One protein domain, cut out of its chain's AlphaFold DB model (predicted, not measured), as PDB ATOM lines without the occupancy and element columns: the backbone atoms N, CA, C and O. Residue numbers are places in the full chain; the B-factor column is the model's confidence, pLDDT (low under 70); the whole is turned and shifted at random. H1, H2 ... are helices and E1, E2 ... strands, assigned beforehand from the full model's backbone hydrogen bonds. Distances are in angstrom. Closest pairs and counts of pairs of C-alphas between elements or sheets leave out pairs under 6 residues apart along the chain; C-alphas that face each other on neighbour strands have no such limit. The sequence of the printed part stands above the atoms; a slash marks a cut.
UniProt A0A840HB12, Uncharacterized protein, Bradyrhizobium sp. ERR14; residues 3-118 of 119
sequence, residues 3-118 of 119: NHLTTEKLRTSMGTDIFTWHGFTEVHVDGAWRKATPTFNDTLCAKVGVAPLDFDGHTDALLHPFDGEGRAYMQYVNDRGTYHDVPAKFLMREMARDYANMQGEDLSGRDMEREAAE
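Overview. This is residues 3 to 118 of the 119 residues of an uncharacterized protein of Bradyrhizobium sp. ERR14 (UniProt A0A840HB12). This domain has little regular structure: a two-stranded hairpin, E1 and E2, lies at one end of the longest axis, and of the four short helices H2 and H4 touch, H1 is near H4, and H3 touches no other helix, with long loops running from H2 to H3 and from H3 to H4. The 116 printed residues include four named helices and two named strands, in the order H1, E1, E2, H2, H3, H4; the class is mixed, with 39 residues in named elements. It is only just compact, close to loose, with a radius of gyration of the C-alphas of 15.6 A and spans of 44 by 36 by 24 A.

Arrangement. H1, residues 8 to 14, is near H4, residues 112 to 116. E1, residues 25 to 29, and E2, residues 32 to 36, form an antiparallel hairpin at 145 degrees; N 27 and O 34, 2.8 A apart, are within hydrogen-bond range. H2, residues 42 to 47, touches H4, the closest C-alphas being those of Leu 44 and Glu 113, 5.4 A apart. H3, residues 88 to 98, touches no helix. In H1, H2, H3 and H4 every O i to N i+4 pair is within hydrogen-bond range.

Along the chain. H1 begins at C-alpha 8 (-9.753, 40.562, -48.897). First to last C-alpha, E1 measures 12.4 A, E2 12.9 A and H3 15.0 A. H4 ends at C-alpha 116 (-14.599, 35.452, -54.842).

Size, cuts and confidence. The printed part has no cut. The links H2 to H3, 40 residues, and H3 to H4, 13 residues, are long. The model's pLDDT is under 70 at residues 3 to 5, 64 to 73 and 118.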
ATOM      1  N   ASN A   3      -7.880  30.842 -41.570       69.75
ATOM      2  CA  ASN A   3      -8.621  30.630 -42.806       69.75
ATOM      3  C   ASN A   3      -7.988  31.395 -43.969       69.75
ATOM      4  O   ASN A   3      -7.935  32.623 -43.941       69.75
ATOM      5  N   HIS A   4      -7.556  30.684 -45.009       64.12
ATOM      6  CA  HIS A   4      -7.013  31.317 -46.213       64.12
ATOM      7  C   HIS A   4      -8.089  31.576 -47.291       64.12
ATOM      8  O   HIS A   4      -7.809  32.251 -48.278       64.12
ATOM      9  N   LEU A   5      -9.337  31.124 -47.090       68.31
ATOM     10  CA  LEU A   5     -10.473  31.359 -48.003       68.31
ATOM     11  C   LEU A   5     -11.084  32.755 -47.924       68.31
ATOM     12  O   LEU A   5     -11.872  33.148 -48.780       68.31
ATOM     13  N   THR A   6     -10.768  33.502 -46.877       72.69
ATOM     14  CA  THR A   6     -11.426  34.767 -46.560       72.69
ATOM     15  C   THR A   6     -11.171  35.806 -47.642       72.69
ATOM     16  O   THR A   6     -10.018  36.029 -48.008       72.69
ATOM     17  N   THR A   7     -12.227  36.452 -48.151       80.94
ATOM     18  CA  THR A   7     -12.112  37.552 -49.125       80.94
ATOM     19  C   THR A   7     -11.270  38.685 -48.546       80.94
ATOM     20  O   THR A   7     -11.230  38.880 -47.330       80.94
ATOM     21  N   GLU A   8     -10.585  39.458 -49.393       83.31
ATOM     22  CA  GLU A   8      -9.753  40.562 -48.897       83.31
ATOM     23  C   GLU A   8     -10.592  41.589 -48.127       83.31
ATOM     24  O   GLU A   8     -10.197  42.014 -47.045       83.31
ATOM     25  N   LYS A   9     -11.801  41.890 -48.618       84.69
ATOM     26  CA  LYS A   9     -12.769  42.759 -47.937       84.69
ATOM     27  C   LYS A   9     -13.110  42.242 -46.535       84.69
ATOM     28  O   LYS A   9     -13.153  43.023 -45.590       84.69
ATOM     29  N   LEU A  10     -13.347  40.934 -46.376       84.69
ATOM     30  CA  LEU A  10     -13.665  40.343 -45.071       84.69
ATOM     31  C   LEU A  10     -12.444  40.338 -44.147       84.69
ATOM     32  O   LEU A  10     -12.569  40.713 -42.988       84.69
ATOM     33  N   ARG A  11     -11.255  40.012 -44.661       86.19
ATOM     34  CA  ARG A  11     -10.008  40.042 -43.884       86.19
ATOM     35  C   ARG A  11      -9.678  41.449 -43.378       86.19
ATOM     36  O   ARG A  11      -9.292  41.606 -42.225       86.19
ATOM     37  N   THR A  12      -9.849  42.468 -44.220       87.12
ATOM     38  CA  THR A  12      -9.624  43.874 -43.851       87.12
ATOM     39  C   THR A  12     -10.600  44.326 -42.769       87.12
ATOM     40  O   THR A  12     -10.173  44.902 -41.772       87.12
ATOM     41  N   SER A  13     -11.884  43.998 -42.928       88.00
ATOM     42  CA  SER A  13     -12.944  44.278 -41.950       88.00
ATOM     43  C   SER A  13     -12.682  43.574 -40.606       88.00
ATOM     44  O   SER A  13     -12.745  44.197 -39.551       88.00
ATOM     45  N   MET A  14     -12.258  42.304 -40.619       90.19
ATOM     46  CA  MET A  14     -11.880  41.565 -39.405       90.19
ATOM     47  C   MET A  14     -10.590  42.086 -38.750       90.19
ATOM     48  O   MET A  14     -10.417  41.937 -37.542       90.19
ATOM     49  N   GLY A  15      -9.658  42.649 -39.526       88.38
ATOM     50  CA  GLY A  15      -8.327  43.051 -39.053       88.38
ATOM     51  C   GLY A  15      -7.400  41.880 -38.689       88.38
ATOM     52  O   GLY A  15      -6.342  42.093 -38.101       88.38
ATOM     53  N   THR A  16      -7.786  40.644 -39.015       87.69
ATOM     54  CA  THR A  16      -7.066  39.405 -38.691       87.69
ATOM     55  C   THR A  16      -7.397  38.309 -39.709       87.69
ATOM     56  O   THR A  16      -8.402  38.389 -40.414       87.69
ATOM     57  N   ASP A  17      -6.563  37.273 -39.788       84.44
ATOM     58  CA  ASP A  17      -6.806  36.034 -40.543       84.44
ATOM     59  C   ASP A  17      -7.274  34.868 -39.642       84.44
ATOM     60  O   ASP A  17      -7.397  33.716 -40.081       84.44
ATOM     61  N   ILE A  18      -7.554  35.166 -38.366       87.44
ATOM     62  CA  ILE A  18      -8.021  34.210 -37.364       87.44
ATOM     63  C   ILE A  18      -9.531  34.337 -37.161       87.44
ATOM     64  O   ILE A  18     -10.044  35.351 -36.704       87.44
ATOM     65  N   PHE A  19     -10.229  33.231 -37.392       87.31
ATOM     66  CA  PHE A  19     -11.621  33.010 -37.026       87.31
ATOM     67  C   PHE A  19     -11.673  32.445 -35.606       87.31
ATOM     68  O   PHE A  19     -11.514  31.235 -35.400       87.31
ATOM     69  N   THR A  20     -11.826  33.309 -34.602       88.62
ATOM     70  CA  THR A  20     -11.668  32.956 -33.181       88.62
ATOM     71  C   THR A  20     -12.694  31.931 -32.698       88.62
ATOM     72  O   THR A  20     -12.337  31.051 -31.911       88.62
ATOM     73  N   TRP A  21     -13.914  31.980 -33.240       88.31
ATOM     74  CA  TRP A  21     -15.051  31.122 -32.883       88.31
ATOM     75  C   TRP A  21     -15.639  30.390 -34.099       88.31
ATOM     76  O   TRP A  21     -16.842  30.412 -34.334       88.31
ATOM     77  N   HIS A  22     -14.778  29.765 -34.905       88.06
ATOM     78  CA  HIS A  22     -15.226  28.878 -35.983       88.06
ATOM     79  C   HIS A  22     -15.791  27.578 -35.393       88.06
ATOM     80  O   HIS A  22     -15.084  26.892 -34.654       88.06
ATOM     81  N   GLY A  23     -17.053  27.274 -35.695       86.75
ATOM     82  CA  GLY A  23     -17.766  26.111 -35.167       86.75
ATOM     83  C   GLY A  23     -17.859  24.954 -36.160       86.75
ATOM     84  O   GLY A  23     -17.788  25.155 -37.369       86.75
ATOM     85  N   PHE A  24     -18.064  23.759 -35.618       89.06
ATOM     86  CA  PHE A  24     -18.502  22.553 -36.316       89.06
ATOM     87  C   PHE A  24     -19.677  21.954 -35.534       89.06
ATOM     88  O   PHE A  24     -19.883  22.286 -34.364       89.06
ATOM     89  N   THR A  25     -20.435  21.071 -36.166       90.56
ATOM     90  CA  THR A  25     -21.517  20.320 -35.528       90.56
ATOM     91  C   THR A  25     -21.012  18.937 -35.139       90.56
ATOM     92  O   THR A  25     -20.337  18.284 -35.932       90.56
ATOM     93  N   GLU A  26     -21.351  18.465 -33.939       92.25
ATOM     94  CA  GLU A  26     -21.198  17.053 -33.581       92.25
ATOM     95  C   GLU A  26     -22.522  16.322 -33.806       92.25
ATOM     96  O   GLU A  26     -23.566  16.721 -33.290       92.25
ATOM     97  N   VAL A  27     -22.478  15.253 -34.597       91.69
ATOM     98  CA  VAL A  27     -23.635  14.431 -34.951       91.69
ATOM     99  C   VAL A  27     -23.401  13.022 -34.423       91.69
ATOM    100  O   VAL A  27     -22.316  12.466 -34.589       91.69
ATOM    101  N   HIS A  28     -24.408  12.438 -33.776       93.06
ATOM    102  CA  HIS A  28     -24.336  11.069 -33.277       93.06
ATOM    103  C   HIS A  28     -24.972  10.106 -34.286       93.06
ATOM    104  O   HIS A  28     -26.192  10.105 -34.461       93.06
ATOM    105  N   VAL A  29     -24.143   9.296 -34.943       94.44
ATOM    106  CA  VAL A  29     -24.534   8.338 -35.989       94.44
ATOM    107  C   VAL A  29     -23.961   6.971 -35.623       94.44
ATOM    108  O   VAL A  29     -22.807   6.872 -35.213       94.44
ATOM    109  N   ASP A  30     -24.780   5.921 -35.702       93.88
ATOM    110  CA  ASP A  30     -24.378   4.526 -35.456       93.88
ATOM    111  C   ASP A  30     -23.596   4.286 -34.150       93.88
ATOM    112  O   ASP A  30     -22.651   3.502 -34.082       93.88
ATOM    113  N   GLY A  31     -24.008   4.965 -33.074       95.19
ATOM    114  CA  GLY A  31     -23.412   4.794 -31.745       95.19
ATOM    115  C   GLY A  31     -22.092   5.540 -31.537       95.19
ATOM    116  O   GLY A  31     -21.405   5.279 -30.548       95.19
ATOM    117  N   ALA A  32     -21.722   6.446 -32.444       94.88
ATOM    118  CA  ALA A  32     -20.509   7.237 -32.329       94.88
ATOM    119  C   ALA A  32     -20.727   8.704 -32.726       94.88
ATOM    120  O   ALA A  32     -21.577   9.043 -33.545       94.88
ATOM    121  N   TRP A  33     -19.927   9.591 -32.136       94.62
ATOM    122  CA  TRP A  33     -19.912  11.008 -32.488       94.62
ATOM    123  C   TRP A  33     -19.030  11.254 -33.711       94.62
ATOM    124  O   TRP A  33     -17.944  10.677 -33.826       94.62
ATOM    125  N   ARG A  34     -19.514  12.109 -34.610       93.94
ATOM    126  CA  ARG A  34     -18.826  12.578 -35.814       93.94
ATOM    127  C   ARG A  34     -18.859  14.091 -35.869       93.94
ATOM    128  O   ARG A  34     -19.899  14.692 -35.604       93.94
ATOM    129  N   LYS A  35     -17.738  14.704 -36.224       91.50
ATOM    130  CA  LYS A  35     -17.629  16.153 -36.399       91.50
ATOM    131  C   LYS A  35     -17.869  16.511 -37.859       91.50
ATOM    132  O   LYS A  35     -17.217  15.957 -38.734       91.50
ATOM    133  N   ALA A  36     -18.767  17.452 -38.114       90.38
ATOM    134  CA  ALA A  36     -19.076  17.955 -39.446       90.38
ATOM    135  C   ALA A  36     -19.024  19.487 -39.443       90.38
ATOM    136  O   ALA A  36     -19.814  20.151 -38.766       90.38
ATOM    137  N   THR A  37     -18.078  20.062 -40.181       86.31
ATOM    138  CA  THR A  37     -18.039  21.505 -40.430       86.31
ATOM    139  C   THR A  37     -19.062  21.866 -41.513       86.31
ATOM    140  O   THR A  37     -19.321  21.054 -42.404       86.31
ATOM    141  N   PRO A  38     -19.645  23.074 -41.493       72.56
ATOM    142  CA  PRO A  38     -20.428  23.555 -42.620       72.56
ATOM    143  C   PRO A  38     -19.551  23.695 -43.874       72.56
ATOM    144  O   PRO A  38     -18.615  24.495 -43.914       72.56
ATOM    145  N   THR A  39     -19.888  22.928 -44.906       72.88
ATOM    146  CA  THR A  39     -19.265  23.016 -46.229       72.88
ATOM    147  C   THR A  39     -19.885  24.164 -47.028       72.88
ATOM    148  O   THR A  39     -21.102  24.360 -47.008       72.88
ATOM    149  N   PHE A  40     -19.058  24.935 -47.738       80.44
ATOM    150  CA  PHE A  40     -19.545  25.905 -48.721       80.44
ATOM    151  C   PHE A  40     -20.302  25.204 -49.861       80.44
ATOM    152  O   PHE A  40     -20.121  24.009 -50.093       80.44
ATOM    153  N   ASN A  41     -21.157  25.935 -50.582       82.81
ATOM    154  CA  ASN A  41     -21.794  25.376 -51.774       82.81
ATOM    155  C   ASN A  41     -20.736  25.022 -52.843       82.81
ATOM    156  O   ASN A  41     -19.613  25.535 -52.851       82.81
ATOM    157  N   ASP A  42     -21.107  24.116 -53.741       84.62
ATOM    158  CA  ASP A  42     -20.264  23.634 -54.835       84.62
ATOM    159  C   ASP A  42     -19.755  24.771 -55.735       84.62
ATOM    160  O   ASP A  42     -18.583  24.782 -56.120       84.62
ATOM    161  N   THR A  43     -20.599  25.766 -56.013       88.06
ATOM    162  CA  THR A  43     -20.257  26.916 -56.854       88.06
ATOM    163  C   THR A  43     -19.177  27.807 -56.236       88.06
ATOM    164  O   THR A  43     -18.231  28.184 -56.932       88.06
ATOM    165  N   LEU A  44     -19.254  28.119 -54.938       83.44
ATOM    166  CA  LEU A  44     -18.218  28.874 -54.232       83.44
ATOM    167  C   LEU A  44     -16.928  28.061 -54.126       83.44
ATOM    168  O   LEU A  44     -15.865  28.600 -54.426       83.44
ATOM    169  N   CYS A  45     -17.023  26.777 -53.765       82.62
ATOM    170  CA  CYS A  45     -15.894  25.843 -53.728       82.62
ATOM    171  C   CYS A  45     -15.121  25.826 -55.060       82.62
ATOM    172  O   CYS A  45     -13.897  25.986 -55.071       82.62
ATOM    173  N   ALA A  46     -15.827  25.752 -56.191       83.31
ATOM    174  CA  ALA A  46     -15.212  25.809 -57.513       83.31
ATOM    175  C   ALA A  46     -14.498  27.149 -57.778       83.31
ATOM    176  O   ALA A  46     -13.363  27.153 -58.257       83.31
ATOM    177  N   LYS A  47     -15.119  28.287 -57.432       82.62
ATOM    178  CA  LYS A  47     -14.535  29.630 -57.638       82.62
ATOM    179  C   LYS A  47     -13.245  29.856 -56.856       82.62
ATOM    180  O   LYS A  47     -12.369  30.581 -57.310       82.62
ATOM    181  N   VAL A  48     -13.135  29.253 -55.678       77.00
ATOM    182  CA  VAL A  48     -11.979  29.403 -54.779       77.00
ATOM    183  C   VAL A  48     -10.986  28.239 -54.870       77.00
ATOM    184  O   VAL A  48     -10.040  28.180 -54.083       77.00
ATOM    185  N   GLY A  49     -11.185  27.333 -55.834       76.75
ATOM    186  CA  GLY A  49     -10.236  26.275 -56.176       76.75
ATOM    187  C   GLY A  49     -10.161  25.122 -55.176       76.75
ATOM    188  O   GLY A  49      -9.090  24.531 -55.025       76.75
ATOM    189  N   VAL A  50     -11.259  24.789 -54.487       76.69
ATOM    190  CA  VAL A  50     -11.304  23.631 -53.576       76.69
ATOM    191  C   VAL A  50     -12.498  22.731 -53.776       76.69
ATOM    192  O   VAL A  50     -13.568  23.155 -54.198       76.69
ATOM    193  N   ALA A  51     -12.303  21.464 -53.424       79.56
ATOM    194  CA  ALA A  51     -13.384  20.505 -53.356       79.56
ATOM    195  C   ALA A  51     -14.311  20.828 -52.168       79.56
ATOM    196  O   ALA A  51     -13.823  21.191 -51.088       79.56
ATOM    197  N   PRO A  52     -15.634  20.664 -52.336       81.94
ATOM    198  CA  PRO A  52     -16.541  20.530 -51.209       81.94
ATOM    199  C   PRO A  52     -16.046  19.438 -50.256       81.94
ATOM    200  O   PRO A  52     -15.485  18.425 -50.670       81.94
ATOM    201  N   LEU A  53     -16.222  19.668 -48.961       82.56
ATOM    202  CA  LEU A  53     -16.008  18.657 -47.942       82.56
ATOM    203  C   LEU A  53     -17.267  17.797 -47.827       82.56
ATOM    204  O   LEU A  53     -18.312  18.277 -47.378       82.56
ATOM    205  N   ASP A  54     -17.146  16.540 -48.235       84.62
ATOM    206  CA  ASP A  54     -18.212  15.555 -48.103       84.62
ATOM    207  C   ASP A  54     -18.305  15.031 -46.669       84.62
ATOM    208  O   ASP A  54     -17.305  14.881 -45.964       84.62
ATOM    209  N   PHE A  55     -19.531  14.717 -46.252       88.88
ATOM    210  CA  PHE A  55     -19.810  14.034 -44.997       88.88
ATOM    211  C   PHE A  55     -20.485  12.697 -45.295       88.88
ATOM    212  O   PHE A  55     -21.635  12.651 -45.732       88.88
ATOM    213  N   ASP A  56     -19.763  11.604 -45.057       90.00
ATOM    214  CA  ASP A  56     -20.225  10.235 -45.316       90.00
ATOM    215  C   ASP A  56     -21.070   9.649 -44.168       90.00
ATOM    216  O   ASP A  56     -21.565   8.529 -44.280       90.00
ATOM    217  N   GLY A  57     -21.218  10.377 -43.054       89.94
ATOM    218  CA  GLY A  57     -21.909   9.926 -41.841       89.94
ATOM    219  C   GLY A  57     -21.073   9.043 -40.908       89.94
ATOM    220  O   GLY A  57     -21.508   8.748 -39.798       89.94
ATOM    221  N   HIS A  58     -19.869   8.644 -41.316       90.06
ATOM    222  CA  HIS A  58     -19.048   7.634 -40.644       90.06
ATOM    223  C   HIS A  58     -17.665   8.148 -40.239       90.06
ATOM    224  O   HIS A  58     -17.066   7.585 -39.320       90.06
ATOM    225  N   THR A  59     -17.174   9.209 -40.871       89.31
ATOM    226  CA  THR A  59     -15.887   9.848 -40.593       89.31
ATOM    227  C   THR A  59     -16.063  11.331 -40.263       89.31
ATOM    228  O   THR A  59     -17.091  11.941 -40.558       89.31
ATOM    229  N   ASP A  60     -15.077  11.908 -39.573       89.88
ATOM    230  CA  ASP A  60     -15.078  13.338 -39.269       89.88
ATOM    231  C   ASP A  60     -14.836  14.151 -40.551       89.88
ATOM    232  O   ASP A  60     -13.787  14.048 -41.184       89.88
ATOM    233  N   ALA A  61     -15.780  15.026 -40.880       88.75
ATOM    234  CA  ALA A  61     -15.692  16.022 -41.936       88.75
ATOM    235  C   ALA A  61     -15.310  17.375 -41.321       88.75
ATOM    236  O   ALA A  61     -16.135  18.277 -41.176       88.75
ATOM    237  N   LEU A  62     -14.045  17.512 -40.916       80.06
ATOM    238  CA  LEU A  62     -13.550  18.732 -40.277       80.06
ATOM    239  C   LEU A  62     -13.082  19.772 -41.288       80.06
ATOM    240  O   LEU A  62     -13.750  20.778 -41.435       80.06
ATOM    241  N   LEU A  63     -11.962  19.573 -41.982       74.88
ATOM    242  CA  LEU A  63     -11.445  20.506 -42.989       74.88
ATOM    243  C   LEU A  63     -10.434  19.783 -43.881       74.88
ATOM    244  O   LEU A  63      -9.729  18.890 -43.411       74.88
ATOM    245  N   HIS A  64     -10.281  20.237 -45.125       62.34
ATOM    246  CA  HIS A  64      -9.114  19.893 -45.932       62.34
ATOM    247  C   HIS A  64      -7.903  20.703 -45.437       62.34
ATOM    248  O   HIS A  64      -7.924  21.936 -45.518       62.34
ATOM    249  N   PRO A  65      -6.837  20.063 -44.922       59.06
ATOM    250  CA  PRO A  65      -5.632  20.785 -44.522       59.06
ATOM    251  C   PRO A  65      -4.873  21.369 -45.722       59.06
ATOM    252  O   PRO A  65      -4.066  22.275 -45.524       59.06
ATOM    253  N   PHE A  66      -5.148  20.903 -46.947       57.72
ATOM    254  CA  PHE A  66      -4.469  21.314 -48.175       57.72
ATOM    255  C   PHE A  66      -5.463  21.660 -49.294       57.72
ATOM    256  O   PHE A  66      -6.533  21.057 -49.363       57.72
ATOM    257  N   ASP A  67      -5.119  22.617 -50.158       64.88
ATOM    258  CA  ASP A  67      -5.851  22.881 -51.406       64.88
ATOM    259  C   ASP A  67      -5.507  21.850 -52.499       64.88
ATOM    260  O   ASP A  67      -4.680  20.957 -52.297       64.88
ATOM    261  N   GLY A  68      -6.123  21.981 -53.680       57.38
ATOM    262  CA  GLY A  68      -5.823  21.132 -54.842       57.38
ATOM    263  C   GLY A  68      -4.376  21.227 -55.355       57.38
ATOM    264  O   GLY A  68      -3.961  20.385 -56.146       57.38
ATOM    265  N   GLU A  69      -3.597  22.212 -54.892       61.69
ATOM    266  CA  GLU A  69      -2.176  22.420 -55.208       61.69
ATOM    267  C   GLU A  69      -1.248  22.011 -54.041       61.69
ATOM    268  O   GLU A  69      -0.031  22.180 -54.122       61.69
ATOM    269  N   GLY A  70      -1.797  21.452 -52.953       57.56
ATOM    270  CA  GLY A  70      -1.043  20.977 -51.792       57.56
ATOM    271  C   GLY A  70      -0.621  22.061 -50.789       57.56
ATOM    272  O   GLY A  70       0.191  21.784 -49.904       57.56
ATOM    273  N   ARG A  71      -1.135  23.294 -50.881       59.66
ATOM    274  CA  ARG A  71      -0.818  24.382 -49.938       59.66
ATOM    275  C   ARG A  71      -1.708  24.317 -48.705       59.66
ATOM    276  O   ARG A  71      -2.902  24.058 -48.818       59.66
ATOM    277  N   ALA A  72      -1.133  24.605 -47.535       57.28
ATOM    278  CA  ALA A  72      -1.858  24.628 -46.266       57.28
ATOM    279  C   ALA A  72      -3.052  25.596 -46.332       57.28
ATOM    280  O   ALA A  72      -2.875  26.804 -46.493       57.28
ATOM    281  N   TYR A  73      -4.260  25.055 -46.209       65.25
ATOM    282  CA  TYR A  73      -5.480  25.754 -46.598       65.25
ATOM    283  C   TYR A  73      -6.249  26.295 -45.396       65.25
ATOM    284  O   TYR A  73      -6.572  27.483 -45.325       65.25
ATOM    285  N   MET A  74      -6.460  25.461 -44.377       75.38
ATOM    286  CA  MET A  74      -7.101  25.866 -43.130       75.38
ATOM    287  C   MET A  74      -6.541  25.084 -41.939       75.38
ATOM    288  O   MET A  74      -6.219  23.904 -42.051       75.38
ATOM    289  N   GLN A  75      -6.431  25.745 -40.783       78.81
ATOM    290  CA  GLN A  75      -5.884  25.136 -39.566       78.81
ATOM    291  C   GLN A  75      -6.725  25.476 -38.332       78.81
ATOM    292  O   GLN A  75      -6.970  26.648 -38.018       78.81
ATOM    293  N   TYR A  76      -7.103  24.459 -37.556       82.12
ATOM    294  CA  TYR A  76      -7.580  24.661 -36.189       82.12
ATOM    295  C   TYR A  76      -6.393  24.975 -35.275       82.12
ATOM    296  O   TYR A  76      -5.496  24.162 -35.094       82.12
ATOM    297  N   VAL A  77      -6.383  26.190 -34.729       86.00
ATOM    298  CA  VAL A  77      -5.305  26.694 -33.856       86.00
ATOM    299  C   VAL A  77      -5.643  26.583 -32.369       86.00
ATOM    300  O   VAL A  77      -4.759  26.692 -31.531       86.00
ATOM    301  N   ASN A  78      -6.925  26.404 -32.037       87.81
ATOM    302  CA  ASN A  78      -7.406  26.239 -30.669       87.81
ATOM    303  C   ASN A  78      -8.768  25.524 -30.684       87.81
ATOM    304  O   ASN A  78      -9.699  26.033 -31.318       87.81
ATOM    305  N   ASP A  79      -8.870  24.385 -29.996       88.31
ATOM    306  CA  ASP A  79     -10.121  23.651 -29.771       88.31
ATOM    307  C   ASP A  79     -10.742  24.113 -28.444       88.31
ATOM    308  O   ASP A  79     -10.066  24.198 -27.419       88.31
ATOM    309  N   ARG A  80     -12.029  24.463 -28.479       90.00
ATOM    310  CA  ARG A  80     -12.783  24.989 -27.332       90.00
ATOM    311  C   ARG A  80     -13.887  24.044 -26.859       90.00
ATOM    312  O   ARG A  80     -14.721  24.462 -26.052       90.00
ATOM    313  N   GLY A  81     -13.864  22.803 -27.341       90.19
ATOM    314  CA  GLY A  81     -14.798  21.745 -26.987       90.19
ATOM    315  C   GLY A  81     -16.195  21.936 -27.569       90.19
ATOM    316  O   GLY A  81     -16.457  22.839 -28.367       90.19
ATOM    317  N   THR A  82     -17.093  21.063 -27.123       91.31
ATOM    318  CA  THR A  82     -18.485  21.003 -27.569       91.31
ATOM    319  C   THR A  82     -19.412  21.618 -26.529       91.31
ATOM    320  O   THR A  82     -19.228  21.458 -25.320       91.31
ATOM    321  N   TYR A  83     -20.449  22.294 -27.015       91.88
ATOM    322  CA  TYR A  83     -21.533  22.856 -26.218       91.88
ATOM    323  C   TYR A  83     -22.836  22.158 -26.612       91.88
ATOM    324  O   TYR A  83     -23.017  21.789 -27.768       91.88
ATOM    325  N   HIS A  84     -23.747  21.977 -25.656       91.19
ATOM    326  CA  HIS A  84     -25.049  21.343 -25.903       91.19
ATOM    327  C   HIS A  84     -25.947  22.150 -26.856       91.19
ATOM    328  O   HIS A  84     -26.825  21.586 -27.498       91.19
ATOM    329  N   ASP A  85     -25.737  23.464 -26.909       91.25
ATOM    330  CA  ASP A  85     -26.409  24.409 -27.793       91.25
ATOM    331  C   ASP A  85     -25.437  25.552 -28.125       91.25
ATOM    332  O   ASP A  85     -24.415  25.730 -27.451       91.25
ATOM    333  N   VAL A  86     -25.751  26.339 -29.155       89.75
ATOM    334  CA  VAL A  86     -24.966  27.500 -29.572       89.75
ATOM    335  C   VAL A  86     -24.970  28.537 -28.441       89.75
ATOM    336  O   VAL A  86     -26.021  29.111 -28.138       89.75
ATOM    337  N   PRO A  87     -23.813  28.869 -27.829       91.69
ATOM    338  CA  PRO A  87     -23.748  29.839 -26.740       91.69
ATOM    339  C   PRO A  87     -23.829  31.279 -27.280       91.69
ATOM    340  O   PRO A  87     -22.911  32.083 -27.121       91.69
ATOM    341  N   ALA A  88     -24.946  31.624 -27.926       92.69
ATOM    342  CA  ALA A  88     -25.096  32.800 -28.781       92.69
ATOM    343  C   ALA A  88     -24.730  34.114 -28.076       92.69
ATOM    344  O   ALA A  88     -23.935  34.889 -28.596       92.69
ATOM    345  N   LYS A  89     -25.230  34.348 -26.854       94.50
ATOM    346  CA  LYS A  89     -24.925  35.572 -26.086       94.50
ATOM    347  C   LYS A  89     -23.432  35.731 -25.803       94.50
ATOM    348  O   LYS A  89     -22.903  36.839 -25.841       94.50
ATOM    349  N   PHE A  90     -22.765  34.624 -25.494       93.75
ATOM    350  CA  PHE A  90     -21.331  34.609 -25.248       93.75
ATOM    351  C   PHE A  90     -20.567  34.865 -26.555       93.75
ATOM    352  O   PHE A  90     -19.717  35.750 -26.585       93.75
ATOM    353  N   LEU A  91     -20.936  34.185 -27.648       92.50
ATOM    354  CA  LEU A  91     -20.315  34.379 -28.961       92.50
ATOM    355  C   LEU A  91     -20.468  35.813 -29.465       92.50
ATOM    356  O   LEU A  91     -19.490  36.392 -29.912       92.50
ATOM    357  N   MET A  92     -21.648  36.426 -29.328       91.38
ATOM    358  CA  MET A  92     -21.867  37.826 -29.714       91.38
ATOM    359  C   MET A  92     -20.923  38.780 -28.973       91.38
ATOM    360  O   MET A  92     -20.356  39.686 -29.583       91.38
ATOM    361  N   ARG A  93     -20.719  38.562 -27.667       94.25
ATOM    362  CA  ARG A  93     -19.793  39.369 -26.863       94.25
ATOM    363  C   ARG A  93     -18.345  39.174 -27.307       94.25
ATOM    364  O   ARG A  93     -17.625  40.157 -27.453       94.25
ATOM    365  N   GLU A  94     -17.913  37.930 -27.506       93.56
ATOM    366  CA  GLU A  94     -16.537  37.658 -27.925       93.56
ATOM    367  C   GLU A  94     -16.276  38.147 -29.353       93.56
ATOM    368  O   GLU A  94     -15.257  38.778 -29.588       93.56
ATOM    369  N   MET A  95     -17.215  37.971 -30.287       90.38
ATOM    370  CA  MET A  95     -17.099  38.504 -31.649       90.38
ATOM    371  C   MET A  95     -16.969  40.030 -31.658       90.38
ATOM    372  O   MET A  95     -16.154  40.559 -32.409       90.38
ATOM    373  N   ALA A  96     -17.719  40.742 -30.810       91.12
ATOM    374  CA  ALA A  96     -17.594  42.195 -30.695       91.12
ATOM    375  C   ALA A  96     -16.234  42.640 -30.140       91.12
ATOM    376  O   ALA A  96     -15.727  43.697 -30.512       91.12
ATOM    377  N   ARG A  97     -15.639  41.824 -29.267       91.75
ATOM    378  CA  ARG A  97     -14.311  42.061 -28.702       91.75
ATOM    379  C   ARG A  97     -13.192  41.732 -29.692       91.75
ATOM    380  O   ARG A  97     -12.250  42.509 -29.807       91.75
ATOM    381  N   ASP A  98     -13.287  40.593 -30.370       91.50
ATOM    382  CA  ASP A  98     -12.245  40.065 -31.254       91.50
ATOM    383  C   ASP A  98     -12.224  40.783 -32.612       91.50
ATOM    384  O   ASP A  98     -11.158  40.947 -33.200       91.50
ATOM    385  N   TYR A  99     -13.383  41.245 -33.094       90.69
ATOM    386  CA  TYR A  99     -13.546  41.913 -34.388       90.69
ATOM    387  C   TYR A  99     -14.086  43.338 -34.219       90.69
ATOM    388  O   TYR A  99     -15.099  43.719 -34.808       90.69
ATOM    389  N   ALA A 100     -13.409  44.139 -33.394       87.56
ATOM    390  CA  ALA A 100     -13.826  45.509 -33.088       87.56
ATOM    391  C   ALA A 100     -14.009  46.385 -34.346       87.56
ATOM    392  O   ALA A 100     -14.914  47.212 -34.387       87.56
ATOM    393  N   ASN A 101     -13.208  46.154 -35.391       87.19
ATOM    394  CA  ASN A 101     -13.281  46.883 -36.662       87.19
ATOM    395  C   ASN A 101     -14.571  46.608 -37.454       87.19
ATOM    396  O   ASN A 101     -14.980  47.449 -38.243       87.19
ATOM    397  N   MET A 102     -15.234  45.471 -37.214       86.00
ATOM    398  CA  MET A 102     -16.497  45.115 -37.871       86.00
ATOM    399  C   MET A 102     -17.719  45.731 -37.175       86.00
ATOM    400  O   MET A 102     -18.842  45.622 -37.671       86.00
ATOM    401  N   GLN A 103     -17.545  46.314 -35.984       83.56
ATOM    402  CA  GLN A 103     -18.661  46.830 -35.198       83.56
ATOM    403  C   GLN A 103     -19.313  48.023 -35.903       83.56
ATOM    404  O   GLN A 103     -18.682  49.052 -36.127       83.56
ATOM    405  N   GLY A 104     -20.605  47.891 -36.212       81.06
ATOM    406  CA  GLY A 104     -21.383  48.935 -36.879       81.06
ATOM    407  C   GLY A 104     -21.230  48.981 -38.402       81.06
ATOM    408  O   GLY A 104     -21.818  49.865 -39.021       81.06
ATOM    409  N   GLU A 105     -20.495  48.046 -39.015       84.69
ATOM    410  CA  GLU A 105     -20.490  47.898 -40.472       84.69
ATOM    411  C   GLU A 105     -21.833  47.351 -40.978       84.69
ATOM    412  O   GLU A 105     -22.397  46.407 -40.419       84.69
ATOM    413  N   ASP A 106     -22.332  47.913 -42.081       82.50
ATOM    414  CA  ASP A 106     -23.443  47.318 -42.819       82.50
ATOM    415  C   ASP A 106     -22.932  46.133 -43.648       82.50
ATOM    416  O   ASP A 106     -22.280  46.290 -44.684       82.50
ATOM    417  N   LEU A 107     -23.229  44.926 -43.170       80.75
ATOM    418  CA  LEU A 107     -22.841  43.682 -43.827       80.75
ATOM    419  C   LEU A 107     -23.901  43.163 -44.812       80.75
ATOM    420  O   LEU A 107     -23.673  42.138 -45.451       80.75
ATOM    421  N   SER A 108     -25.044  43.840 -44.969       81.25
ATOM    422  CA  SER A 108     -26.171  43.340 -45.773       81.25
ATOM    423  C   SER A 108     -25.843  43.169 -47.262       81.25
ATOM    424  O   SER A 108     -26.412  42.308 -47.928       81.25
ATOM    425  N   GLY A 109     -24.887  43.945 -47.784       81.50
ATOM    426  CA  GLY A 109     -24.409  43.846 -49.167       81.50
ATOM    427  C   GLY A 109     -23.265  42.849 -49.395       81.50
ATOM    428  O   GLY A 109     -22.789  42.728 -50.532       81.50
ATOM    429  N   ARG A 110     -22.779  42.181 -48.341       83.06
ATOM    430  CA  ARG A 110     -21.617  41.283 -48.398       83.06
ATOM    431  C   ARG A 110     -22.025  39.920 -48.939       83.06
ATOM    432  O   ARG A 110     -22.979  39.312 -48.469       83.06
ATOM    433  N   ASP A 111     -21.269  39.440 -49.915       86.31
ATOM    434  CA  ASP A 111     -21.513  38.161 -50.576       86.31
ATOM    435  C   ASP A 111     -20.162  37.552 -50.945       86.31
ATOM    436  O   ASP A 111     -19.465  38.044 -51.835       86.31
ATOM    437  N   MET A 112     -19.779  36.493 -50.232       83.12
ATOM    438  CA  MET A 112     -18.493  35.831 -50.436       83.12
ATOM    439  C   MET A 112     -18.372  35.237 -51.842       83.12
ATOM    440  O   MET A 112     -17.290  35.255 -52.419       83.12
ATOM    441  N   GLU A 113     -19.469  34.737 -52.403       84.31
ATOM    442  CA  GLU A 113     -19.481  34.085 -53.703       84.31
ATOM    443  C   GLU A 113     -19.358  35.083 -54.862       84.31
ATOM    444  O   GLU A 113     -18.703  34.779 -55.868       84.31
ATOM    445  N   ARG A 114     -19.926  36.284 -54.716       84.81
ATOM    446  CA  ARG A 114     -19.684  37.397 -55.644       84.81
ATOM    447  C   ARG A 114     -18.266  37.948 -55.496       84.81
ATOM    448  O   ARG A 114     -17.570  38.114 -56.490       84.81
ATOM    449  N   GLU A 115     -17.821  38.179 -54.262       84.50
ATOM    450  CA  GLU A 115     -16.485  38.710 -53.956       84.50
ATOM    451  C   GLU A 115     -15.350  37.760 -54.388       84.50
ATOM    452  O   GLU A 115     -14.269  38.222 -54.742       84.50
ATOM    453  N   ALA A 116     -15.576  36.441 -54.383       77.44
ATOM    454  CA  ALA A 116     -14.599  35.452 -54.842       77.44
ATOM    455  C   ALA A 116     -14.347  35.503 -56.358       77.44
ATOM    456  O   ALA A 116     -13.253  35.156 -56.789       77.44
ATOM    457  N   ALA A 117     -15.326  35.948 -57.153       70.31
ATOM    458  CA  ALA A 117     -15.192  36.091 -58.606       70.31
ATOM    459  C   ALA A 117     -14.470  37.387 -59.033       70.31
ATOM    460  O   ALA A 117     -14.129  37.534 -60.201       70.31
ATOM    461  N   GLU A 118     -14.263  38.327 -58.103       61.91
ATOM    462  CA  GLU A 118     -13.573  39.610 -58.328       61.91
ATOM    463  C   GLU A 118     -12.046  39.522 -58.096       61.91
ATOM    464  O   GLU A 118     -11.361  40.542 -58.187       61.91
TER     465      GLU A 118